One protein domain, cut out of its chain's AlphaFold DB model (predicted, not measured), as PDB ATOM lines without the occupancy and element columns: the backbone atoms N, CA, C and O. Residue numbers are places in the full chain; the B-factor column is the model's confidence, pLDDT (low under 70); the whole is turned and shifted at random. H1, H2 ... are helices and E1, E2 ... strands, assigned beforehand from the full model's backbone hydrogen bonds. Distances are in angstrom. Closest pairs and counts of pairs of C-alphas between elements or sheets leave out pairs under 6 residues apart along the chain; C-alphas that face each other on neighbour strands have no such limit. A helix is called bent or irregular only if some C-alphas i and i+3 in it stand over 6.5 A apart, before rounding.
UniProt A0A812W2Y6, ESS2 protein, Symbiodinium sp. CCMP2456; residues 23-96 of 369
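Overview. This is residues 23 to 96 of the 369 residues of the protein "ESS2 protein" of Symbiodinium sp. CCMP2456 (UniProt A0A812W2Y6). Two long helices, H1 and H2, meet near their ends as an L, and a small two-stranded hairpin, E1 and E2, folds back beside the beginning of H1 at the far end of the L. Residues 57 to 68 of H1, and residues 73 to 76 and 78 to 94 of H2, stick out as bare arms. The printed part has 74 residues, with two named strands and then two named helices in the order E1, E2, H1, H2; the sheet's order is E1 - E2, antiparallel, and the class is mostly helix. The whole is extended, with a radius of gyration of the C-alphas of 22.4 A, and elongated, spanning 65 by 35 by 20 A.

Arrangement. Start at Ala 23, where E1, residues 23 to 26, forms a hairpin with E2, residues 32 to 36. The two strands are antiparallel neighbours, with 153 degrees between their directions; the C-alphas of Leu 24 and Leu 34 face each other at 4.3 A. Look at N 23 and O 35, 2.8 A apart, and at N 33 and O 25, 2.9 A apart, both within hydrogen-bond range. Next comes H1, residues 42 to 71; E2 and H1 are near each other, with 5 pairs of C-alphas within 10 A, while E1 and H1 are apart. H1 has a kink of 33 degrees near residue 49. Beyond it, H2, residues 73 to 94, is about perpendicular to H1, at 88 degrees. These two helices are close but not clearly touching, their closest C-alphas being those of Arg 69 and Glu 76, 7.5 A apart. H2 is apart from both strands. In the helix backbones, 24 of 26 O i to N i+4 pairs of H1 and 16 of 18 of H2 are within hydrogen-bond range.

Along the chain. Find C-alpha 23 at (-42.417, 4.747, -7.760); from there E1 runs 9.7 A to C-alpha 26, and E2 runs 13.2 A from C-alpha 32 to C-alpha 36. Find C-alpha 42 at (-32.737, 5.495, 4.942), where H1 begins; it runs 42.7 A to C-alpha 71. H2 runs 31.4 A from C-alpha 73 to C-alpha 94 at (-9.304, -43.568, -4.144). H2 is neither bent nor irregular, but only just: C-alphas 75 and 78 are 6.5 A apart.

Size, cuts and confidence. The two C-alphas farthest apart are those of Ser 38 and Val 96, at 65.7 A. Residues 57 to 68, 70 to 76 and 78 to 96 stand free. The printed part has no cut, and its three links, E1 to E2, E2 to H1 and H1 to H2, are tight. Look in the B-factor column for the model's confidence: the mean pLDDT of the printed part is 79.2, and residues 27 to 31, 39, 52 and 93 to 96 are under 70.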
ATOM      1  N   ALA A  23     -43.019   4.125  -6.586       74.81
ATOM      2  CA  ALA A  23     -42.417   4.747  -7.760       74.81
ATOM      3  C   ALA A  23     -41.475   3.761  -8.451       74.81
ATOM      4  O   ALA A  23     -40.578   3.190  -7.835       74.81
ATOM      5  N   LEU A  24     -41.672   3.575  -9.755       75.81
ATOM      6  CA  LEU A  24     -40.785   2.771 -10.588       75.81
ATOM      7  C   LEU A  24     -39.637   3.657 -11.080       75.81
ATOM      8  O   LEU A  24     -39.840   4.574 -11.878       75.81
ATOM      9  N   LEU A  25     -38.435   3.404 -10.569       72.31
ATOM     10  CA  LEU A  25     -37.237   4.186 -10.851       72.31
ATOM     11  C   LEU A  25     -36.343   3.428 -11.831       72.31
ATOM     12  O   LEU A  25     -36.021   2.256 -11.632       72.31
ATOM     13  N   LYS A  26     -35.930   4.110 -12.902       71.94
ATOM     14  CA  LYS A  26     -34.943   3.588 -13.852       71.94
ATOM     15  C   LYS A  26     -33.556   4.058 -13.428       71.94
ATOM     16  O   LYS A  26     -33.291   5.259 -13.423       71.94
ATOM     17  N   LEU A  27     -32.696   3.114 -13.062       69.62
ATOM     18  CA  LEU A  27     -31.314   3.364 -12.649       69.62
ATOM     19  C   LEU A  27     -30.410   3.610 -13.865       69.62
ATOM     20  O   LEU A  27     -30.746   3.247 -14.996       69.62
ATOM     21  N   THR A  28     -29.225   4.180 -13.637       63.75
ATOM     22  CA  THR A  28     -28.214   4.434 -14.683       63.75
ATOM     23  C   THR A  28     -27.699   3.154 -15.342       63.75
ATOM     24  O   THR A  28     -27.352   3.159 -16.523       63.75
ATOM     25  N   SER A  29     -27.743   2.037 -14.615       61.72
ATOM     26  CA  SER A  29     -27.473   0.679 -15.100       61.72
ATOM     27  C   SER A  29     -28.555   0.080 -16.019       61.72
ATOM     28  O   SER A  29     -28.383  -1.035 -16.512       61.72
ATOM     29  N   GLY A  30     -29.675   0.779 -16.253       69.88
ATOM     30  CA  GLY A  30     -30.800   0.297 -17.067       69.88
ATOM     31  C   GLY A  30     -31.724  -0.698 -16.353       69.88
ATOM     32  O   GLY A  30     -32.663  -1.201 -16.966       69.88
ATOM     33  N   ARG A  31     -31.481  -0.982 -15.066       69.94
ATOM     34  CA  ARG A  31     -32.398  -1.752 -14.214       69.94
ATOM     35  C   ARG A  31     -33.553  -0.873 -13.743       69.94
ATOM     36  O   ARG A  31     -33.358   0.290 -13.395       69.94
ATOM     37  N   GLU A  32     -34.746  -1.452 -13.715       77.50
ATOM     38  CA  GLU A  32     -35.948  -0.808 -13.190       77.50
ATOM     39  C   GLU A  32     -36.226  -1.373 -11.795       77.50
ATOM     40  O   GLU A  32     -36.354  -2.588 -11.637       77.50
ATOM     41  N   VAL A  33     -36.262  -0.508 -10.782       73.62
ATOM     42  CA  VAL A  33     -36.524  -0.894  -9.391       73.62
ATOM     43  C   VAL A  33     -37.761  -0.150  -8.909       73.62
ATOM     44  O   VAL A  33     -37.849   1.074  -9.006       73.62
ATOM     45  N   LEU A  34     -38.736  -0.914  -8.422       74.88
ATOM     46  CA  LEU A  34     -39.942  -0.397  -7.792       74.88
ATOM     47  C   LEU A  34     -39.620  -0.082  -6.327       74.88
ATOM     48  O   LEU A  34     -39.200  -0.978  -5.599       74.88
ATOM     49  N   VAL A  35     -39.779   1.176  -5.916       72.12
ATOM     50  CA  VAL A  35     -39.461   1.641  -4.558       72.12
ATOM     51  C   VAL A  35     -40.683   2.315  -3.933       72.12
ATOM     52  O   VAL A  35     -41.271   3.220  -4.530       72.12
ATOM     53  N   ASP A  36     -41.024   1.913  -2.708       75.19
ATOM     54  CA  ASP A  36     -42.165   2.438  -1.952       75.19
ATOM     55  C   ASP A  36     -41.777   3.661  -1.105       75.19
ATOM     56  O   ASP A  36     -41.354   3.567   0.043       75.19
ATOM     57  N   LEU A  37     -41.973   4.857  -1.652       70.06
ATOM     58  CA  LEU A  37     -41.591   6.153  -1.080       70.06
ATOM     59  C   LEU A  37     -42.254   6.508   0.270       70.06
ATOM     60  O   LEU A  37     -41.879   7.514   0.869       70.06
ATOM     61  N   SER A  38     -43.239   5.744   0.758       70.31
ATOM     62  CA  SER A  38     -43.923   6.019   2.035       70.31
ATOM     63  C   SER A  38     -43.295   5.365   3.263       70.31
ATOM     64  O   SER A  38     -43.561   5.824   4.372       70.31
ATOM     65  N   SER A  39     -42.506   4.297   3.100       68.00
ATOM     66  CA  SER A  39     -41.989   3.509   4.235       68.00
ATOM     67  C   SER A  39     -40.541   3.042   4.093       68.00
ATOM     68  O   SER A  39     -40.052   2.302   4.943       68.00
ATOM     69  N   VAL A  40     -39.830   3.509   3.066       72.44
ATOM     70  CA  VAL A  40     -38.417   3.175   2.873       72.44
ATOM     71  C   VAL A  40     -37.575   3.852   3.951       72.44
ATOM     72  O   VAL A  40     -37.490   5.080   4.040       72.44
ATOM     73  N   GLY A  41     -36.943   3.029   4.786       80.75
ATOM     74  CA  GLY A  41     -35.908   3.480   5.706       80.75
ATOM     75  C   GLY A  41     -34.694   3.997   4.936       80.75
ATOM     76  O   GLY A  41     -34.410   3.556   3.821       80.75
ATOM     77  N   LEU A  42     -33.948   4.924   5.541       78.69
ATOM     78  CA  LEU A  42     -32.737   5.495   4.942       78.69
ATOM     79  C   LEU A  42     -31.753   4.408   4.473       78.69
ATOM     80  O   LEU A  42     -31.121   4.577   3.435       78.69
ATOM     81  N   ASP A  43     -31.677   3.291   5.198       80.69
ATOM     82  CA  ASP A  43     -30.800   2.160   4.888       80.69
ATOM     83  C   ASP A  43     -31.202   1.419   3.608       80.69
ATOM     84  O   ASP A  43     -30.336   1.063   2.817       80.69
ATOM     85  N   GLU A  44     -32.498   1.222   3.355       78.25
ATOM     86  CA  GLU A  44     -32.992   0.558   2.139       78.25
ATOM     87  C   GLU A  44     -32.817   1.465   0.912       78.25
ATOM     88  O   GLU A  44     -32.399   1.013  -0.157       78.25
ATOM     89  N   PHE A  45     -33.021   2.774   1.092       76.81
ATOM     90  CA  PHE A  45     -32.692   3.764   0.070       76.81
ATOM     91  C   PHE A  45     -31.188   3.761  -0.232       76.81
ATOM     92  O   PHE A  45     -30.782   3.624  -1.385       76.81
ATOM     93  N   GLN A  46     -30.336   3.854   0.792       79.06
ATOM     94  CA  GLN A  46     -28.888   3.808   0.600       79.06
ATOM     95  C   GLN A  46     -28.464   2.490  -0.038       79.06
ATOM     96  O   GLN A  46     -27.711   2.519  -0.998       79.06
ATOM     97  N   GLN A  47     -29.010   1.349   0.376       76.25
ATOM     98  CA  GLN A  47     -28.682   0.066  -0.229       76.25
ATOM     99  C   GLN A  47     -28.964   0.057  -1.732       76.25
ATOM    100  O   GLN A  47     -28.103  -0.373  -2.484       76.25
ATOM    101  N   VAL A  48     -30.100   0.560  -2.216       71.44
ATOM    102  CA  VAL A  48     -30.392   0.566  -3.662       71.44
ATOM    103  C   VAL A  48     -29.499   1.551  -4.425       71.44
ATOM    104  O   VAL A  48     -28.985   1.203  -5.487       71.44
ATOM    105  N   PHE A  49     -29.259   2.745  -3.880       70.25
ATOM    106  CA  PHE A  49     -28.526   3.804  -4.586       70.25
ATOM    107  C   PHE A  49     -27.000   3.744  -4.419       70.25
ATOM    108  O   PHE A  49     -26.283   4.207  -5.298       70.25
ATOM    109  N   THR A  50     -26.482   3.132  -3.352       74.56
ATOM    110  CA  THR A  50     -25.040   2.914  -3.137       74.56
ATOM    111  C   THR A  50     -24.598   1.495  -3.499       74.56
ATOM    112  O   THR A  50     -23.406   1.266  -3.694       74.56
ATOM    113  N   SER A  51     -25.512   0.521  -3.630       70.25
ATOM    114  CA  SER A  51     -25.142  -0.804  -4.164       70.25
ATOM    115  C   SER A  51     -24.765  -0.761  -5.641       70.25
ATOM    116  O   SER A  51     -23.987  -1.610  -6.070       70.25
ATOM    117  N   GLU A  52     -25.257   0.213  -6.415       68.06
ATOM    118  CA  GLU A  52     -24.827   0.409  -7.804       68.06
ATOM    119  C   GLU A  52     -23.363   0.854  -7.868       68.06
ATOM    120  O   GLU A  52     -22.578   0.262  -8.614       68.06
ATOM    121  N   ASP A  53     -22.971   1.812  -7.024       77.50
ATOM    122  CA  ASP A  53     -21.570   2.202  -6.878       77.50
ATOM    123  C   ASP A  53     -20.726   0.990  -6.456       77.50
ATOM    124  O   ASP A  53     -19.742   0.676  -7.129       77.50
ATOM    125  N   ASN A  54     -21.151   0.223  -5.444       78.75
ATOM    126  CA  ASN A  54     -20.441  -0.985  -5.003       78.75
ATOM    127  C   ASN A  54     -20.313  -2.045  -6.114       78.75
ATOM    128  O   ASN A  54     -19.227  -2.587  -6.321       78.75
ATOM    129  N   ALA A  55     -21.379  -2.310  -6.872       78.25
ATOM    130  CA  ALA A  55     -21.365  -3.260  -7.984       78.25
ATOM    131  C   ALA A  55     -20.450  -2.790  -9.125       78.25
ATOM    132  O   ALA A  55     -19.740  -3.593  -9.738       78.25
ATOM    133  N   SER A  56     -20.424  -1.482  -9.399       81.88
ATOM    134  CA  SER A  56     -19.516  -0.902 -10.389       81.88
ATOM    135  C   SER A  56     -18.054  -1.026  -9.946       81.88
ATOM    136  O   SER A  56     -17.195  -1.399 -10.752       81.88
ATOM    137  N   PHE A  57     -17.766  -0.819  -8.655       80.69
ATOM    138  CA  PHE A  57     -16.438  -1.026  -8.086       80.69
ATOM    139  C   PHE A  57     -16.014  -2.491  -8.170       80.69
ATOM    140  O   PHE A  57     -14.891  -2.776  -8.587       80.69
ATOM    141  N   GLU A  58     -16.898  -3.433  -7.844       84.12
ATOM    142  CA  GLU A  58     -16.626  -4.865  -7.987       84.12
ATOM    143  C   GLU A  58     -16.330  -5.255  -9.439       84.12
ATOM    144  O   GLU A  58     -15.360  -5.972  -9.696       84.12
ATOM    145  N   ALA A  59     -17.095  -4.727 -10.398       86.38
ATOM    146  CA  ALA A  59     -16.864  -4.961 -11.821       86.38
ATOM    147  C   ALA A  59     -15.502  -4.414 -12.287       86.38
ATOM    148  O   ALA A  59     -14.784  -5.076 -13.046       86.38
ATOM    149  N   VAL A  60     -15.106  -3.229 -11.812       88.69
ATOM    150  CA  VAL A  60     -13.784  -2.645 -12.093       88.69
ATOM    151  C   VAL A  60     -12.669  -3.488 -11.471       88.69
ATOM    152  O   VAL A  60     -11.686  -3.800 -12.149       88.69
ATOM    153  N   LEU A  61     -12.832  -3.914 -10.216       85.50
ATOM    154  CA  LEU A  61     -11.871  -4.779  -9.531       85.50
ATOM    155  C   LEU A  61     -11.703  -6.113 -10.254       85.50
ATOM    156  O   LEU A  61     -10.574  -6.583 -10.407       85.50
ATOM    157  N   GLU A  62     -12.794  -6.716 -10.721       87.94
ATOM    158  CA  GLU A  62     -12.742  -7.978 -11.448       87.94
ATOM    159  C   GLU A  62     -12.050  -7.820 -12.805       87.94
ATOM    160  O   GLU A  62     -11.175  -8.616 -13.144       87.94
ATOM    161  N   LYS A  63     -12.327  -6.736 -13.537       92.69
ATOM    162  CA  LYS A  63     -11.621  -6.413 -14.786       92.69
ATOM    163  C   LYS A  63     -10.115  -6.229 -14.569       92.69
ATOM    164  O   LYS A  63      -9.305  -6.701 -15.368       92.69
ATOM    165  N   ASP A  64      -9.719  -5.591 -13.471       89.62
ATOM    166  CA  ASP A  64      -8.308  -5.446 -13.105       89.62
ATOM    167  C   ASP A  64      -7.676  -6.769 -12.659       89.62
ATOM    168  O   ASP A  64      -6.510  -7.034 -12.973       89.62
ATOM    169  N   ARG A  65      -8.424  -7.629 -11.954       85.19
ATOM    170  CA  ARG A  65      -7.985  -8.995 -11.635       85.19
ATOM    171  C   ARG A  65      -7.768  -9.806 -12.908       85.19
ATOM    172  O   ARG A  65      -6.727 -10.449 -13.009       85.19
ATOM    173  N   GLN A  66      -8.674  -9.724 -13.879       87.12
ATOM    174  CA  GLN A  66      -8.556 -10.395 -15.174       87.12
ATOM    175  C   GLN A  66      -7.340  -9.898 -15.956       87.12
ATOM    176  O   GLN A  66      -6.481 -10.699 -16.310       87.12
ATOM    177  N   ARG A  67      -7.174  -8.579 -16.111       90.69
ATOM    178  CA  ARG A  67      -5.996  -7.994 -16.774       90.69
ATOM    179  C   ARG A  67      -4.685  -8.410 -16.097       90.69
ATOM    180  O   ARG A  67      -3.676  -8.625 -16.769       90.69
ATOM    181  N   ARG A  68      -4.662  -8.499 -14.763       84.44
ATOM    182  CA  ARG A  68      -3.493  -9.012 -14.030       84.44
ATOM    183  C   ARG A  68      -3.273 -10.495 -14.285       84.44
ATOM    184  O   ARG A  68      -2.137 -10.869 -14.534       84.44
ATOM    185  N   ARG A  69      -4.326 -11.313 -14.274       85.06
ATOM    186  CA  ARG A  69      -4.251 -12.747 -14.582       85.06
ATOM    187  C   ARG A  69      -3.724 -12.991 -15.997       85.06
ATOM    188  O   ARG A  69      -2.893 -13.864 -16.182       85.06
ATOM    189  N   GLU A  70      -4.136 -12.181 -16.970       87.81
ATOM    190  CA  GLU A  70      -3.634 -12.234 -18.350       87.81
ATOM    191  C   GLU A  70      -2.145 -11.877 -18.445       87.81
ATOM    192  O   GLU A  70      -1.401 -12.524 -19.173       87.81
ATOM    193  N   LYS A  71      -1.679 -10.866 -17.702       88.56
ATOM    194  CA  LYS A  71      -0.259 -10.468 -17.686       88.56
ATOM    195  C   LYS A  71       0.621 -11.443 -16.907       88.56
ATOM    196  O   LYS A  71       1.751 -11.723 -17.300       88.56
ATOM    197  N   GLU A  72       0.112 -11.931 -15.784       86.44
ATOM    198  CA  GLU A  72       0.820 -12.763 -14.809       86.44
ATOM    199  C   GLU A  72       0.415 -14.239 -14.920       86.44
ATOM    200  O   GLU A  72       0.574 -15.011 -13.975       86.44
ATOM    201  N   TRP A  73      -0.086 -14.657 -16.085       87.56
ATOM    202  CA  TRP A  73      -0.543 -16.027 -16.330       87.56
ATOM    203  C   TRP A  73       0.556 -17.065 -16.065       87.56
ATOM    204  O   TRP A  73       0.277 -18.199 -15.684       87.56
ATOM    205  N   TRP A  74       1.819 -16.670 -16.236       86.44
ATOM    206  CA  TRP A  74       2.999 -17.495 -15.999       86.44
ATOM    207  C   TRP A  74       3.233 -17.813 -14.513       86.44
ATOM    208  O   TRP A  74       3.953 -18.761 -14.215       86.44
ATOM    209  N   VAL A  75       2.629 -17.052 -13.591       87.25
ATOM    210  CA  VAL A  75       2.681 -17.294 -12.139       87.25
ATOM    211  C   VAL A  75       1.596 -18.291 -11.738       87.25
ATOM    212  O   VAL A  75       1.893 -19.333 -11.168       87.25
ATOM    213  N   GLU A  76       0.340 -17.990 -12.073       85.19
ATOM    214  CA  GLU A  76      -0.836 -18.761 -11.628       85.19
ATOM    215  C   GLU A  76      -1.064 -20.029 -12.487       85.19
ATOM    216  O   GLU A  76      -1.649 -21.012 -12.035       85.19
ATOM    217  N   GLY A  77      -0.560 -20.056 -13.725       89.56
ATOM    218  CA  GLY A  77      -0.713 -21.178 -14.655       89.56
ATOM    219  C   GLY A  77      -0.011 -22.475 -14.223       89.56
ATOM    220  O   GLY A  77      -0.640 -23.535 -14.271       89.56
ATOM    221  N   PRO A  78       1.272 -22.443 -13.812       89.81
ATOM    222  CA  PRO A  78       1.955 -23.613 -13.259       89.81
ATOM    223  C   PRO A  78       1.291 -24.152 -11.990       89.81
ATOM    224  O   PRO A  78       1.226 -25.368 -11.818       89.81
ATOM    225  N   GLU A  79       0.750 -23.266 -11.148       90.25
ATOM    226  CA  GLU A  79       0.010 -23.659  -9.946       90.25
ATOM    227  C   GLU A  79      -1.229 -24.465 -10.272       90.25
ATOM    228  O   GLU A  79      -1.404 -25.563  -9.743       90.25
ATOM    229  N   LEU A  80      -2.046 -23.952 -11.191       90.12
ATOM    230  CA  LEU A  80      -3.251 -24.642 -11.615       90.12
ATOM    231  C   LEU A  80      -2.913 -26.042 -12.141       90.12
ATOM    232  O   LEU A  80      -3.505 -27.012 -11.688       90.12
ATOM    233  N   LYS A  81      -1.908 -26.157 -13.021       90.88
ATOM    234  CA  LYS A  81      -1.486 -27.438 -13.615       90.88
ATOM    235  C   LYS A  81      -0.960 -28.441 -12.586       90.88
ATOM    236  O   LYS A  81      -1.241 -29.633 -12.697       90.88
ATOM    237  N   HIS A  82      -0.160 -27.984 -11.622       91.31
ATOM    238  CA  HIS A  82       0.374 -28.846 -10.564       91.31
ATOM    239  C   HIS A  82      -0.750 -29.341  -9.656       91.31
ATOM    240  O   HIS A  82      -0.898 -30.543  -9.454       91.31
ATOM    241  N   ASN A  83      -1.596 -28.425  -9.178       90.25
ATOM    242  CA  ASN A  83      -2.678 -28.755  -8.257       90.25
ATOM    243  C   ASN A  83      -3.756 -29.627  -8.917       90.25
ATOM    244  O   ASN A  83      -4.270 -30.533  -8.264       90.25
ATOM    245  N   THR A  84      -4.087 -29.415 -10.197       89.44
ATOM    246  CA  THR A  84      -5.009 -30.306 -10.924       89.44
ATOM    247  C   THR A  84      -4.427 -31.707 -11.052       89.44
ATOM    248  O   THR A  84      -5.111 -32.668 -10.720       89.44
ATOM    249  N   LYS A  85      -3.147 -31.830 -11.422       88.00
ATOM    250  CA  LYS A  85      -2.471 -33.129 -11.529       88.00
ATOM    251  C   LYS A  85      -2.410 -33.863 -10.187       88.00
ATOM    252  O   LYS A  85      -2.655 -35.064 -10.140       88.00
ATOM    253  N   CYS A  86      -2.117 -33.160  -9.092       84.19
ATOM    254  CA  CYS A  86      -2.126 -33.753  -7.752       84.19
ATOM    255  C   CYS A  86      -3.525 -34.238  -7.343       84.19
ATOM    256  O   CYS A  86      -3.640 -35.295  -6.726       84.19
ATOM    257  N   LYS A  87      -4.581 -33.498  -7.704       83.94
ATOM    258  CA  LYS A  87      -5.974 -33.897  -7.449       83.94
ATOM    259  C   LYS A  87      -6.389 -35.108  -8.282       83.94
ATOM    260  O   LYS A  87      -6.977 -36.029  -7.735       83.94
ATOM    261  N   GLU A  88      -6.054 -35.133  -9.568       84.56
ATOM    262  CA  GLU A  88      -6.309 -36.281 -10.451       84.56
ATOM    263  C   GLU A  88      -5.639 -37.549  -9.915       84.56
ATOM    264  O   GLU A  88      -6.294 -38.574  -9.759       84.56
ATOM    265  N   GLN A  89      -4.365 -37.447  -9.523       79.94
ATOM    266  CA  GLN A  89      -3.637 -38.559  -8.915       79.94
ATOM    267  C   GLN A  89      -4.299 -39.036  -7.621       79.94
ATOM    268  O   GLN A  89      -4.469 -40.238  -7.451       79.94
ATOM    269  N   ALA A  90      -4.713 -38.124  -6.734       76.81
ATOM    270  CA  ALA A  90      -5.419 -38.485  -5.503       76.81
ATOM    271  C   ALA A  90      -6.726 -39.254  -5.782       76.81
ATOM    272  O   ALA A  90      -6.972 -40.285  -5.162       76.81
ATOM    273  N   LEU A  91      -7.518 -38.809  -6.764       73.75
ATOM    274  CA  LEU A  91      -8.770 -39.470  -7.151       73.75
ATOM    275  C   LEU A  91      -8.555 -40.856  -7.774       73.75
ATOM    276  O   LEU A  91      -9.402 -41.734  -7.619       73.75
ATOM    277  N   ASP A  92      -7.456 -41.064  -8.497       70.75
ATOM    278  CA  ASP A  92      -7.131 -42.369  -9.077       70.75
ATOM    279  C   ASP A  92      -6.696 -43.385  -8.013       70.75
ATOM    280  O   ASP A  92      -6.979 -44.573  -8.158       70.75
ATOM    281  N   PHE A  93      -6.084 -42.929  -6.914       64.81
ATOM    282  CA  PHE A  93      -5.798 -43.786  -5.762       64.81
ATOM    283  C   PHE A  93      -7.065 -44.177  -4.991       64.81
ATOM    284  O   PHE A  93      -7.170 -45.329  -4.580       64.81
ATOM    285  N   ASP A  94      -8.044 -43.278  -4.853       65.31
ATOM    286  CA  ASP A  94      -9.304 -43.568  -4.144       65.31
ATOM    287  C   ASP A  94     -10.179 -44.615  -4.859       65.31
ATOM    288  O   ASP A  94     -10.943 -45.334  -4.218       65.31
ATOM    289  N   LYS A  95     -10.069 -44.739  -6.190       64.94
ATOM    290  CA  LYS A  95     -10.815 -45.742  -6.980       64.94
ATOM    291  C   LYS A  95     -10.255 -47.157  -6.852       64.94
ATOM    292  O   LYS A  95     -10.912 -48.119  -7.247       64.94
ATOM    293  N   VAL A  96      -9.027 -47.293  -6.365       60.97
ATOM    294  CA  VAL A  96      -8.387 -48.587  -6.172       60.97
ATOM    295  C   VAL A  96      -8.763 -49.070  -4.772       60.97
ATOM    296  O   VAL A  96      -8.137 -48.680  -3.792       60.97
TER     297      VAL A  96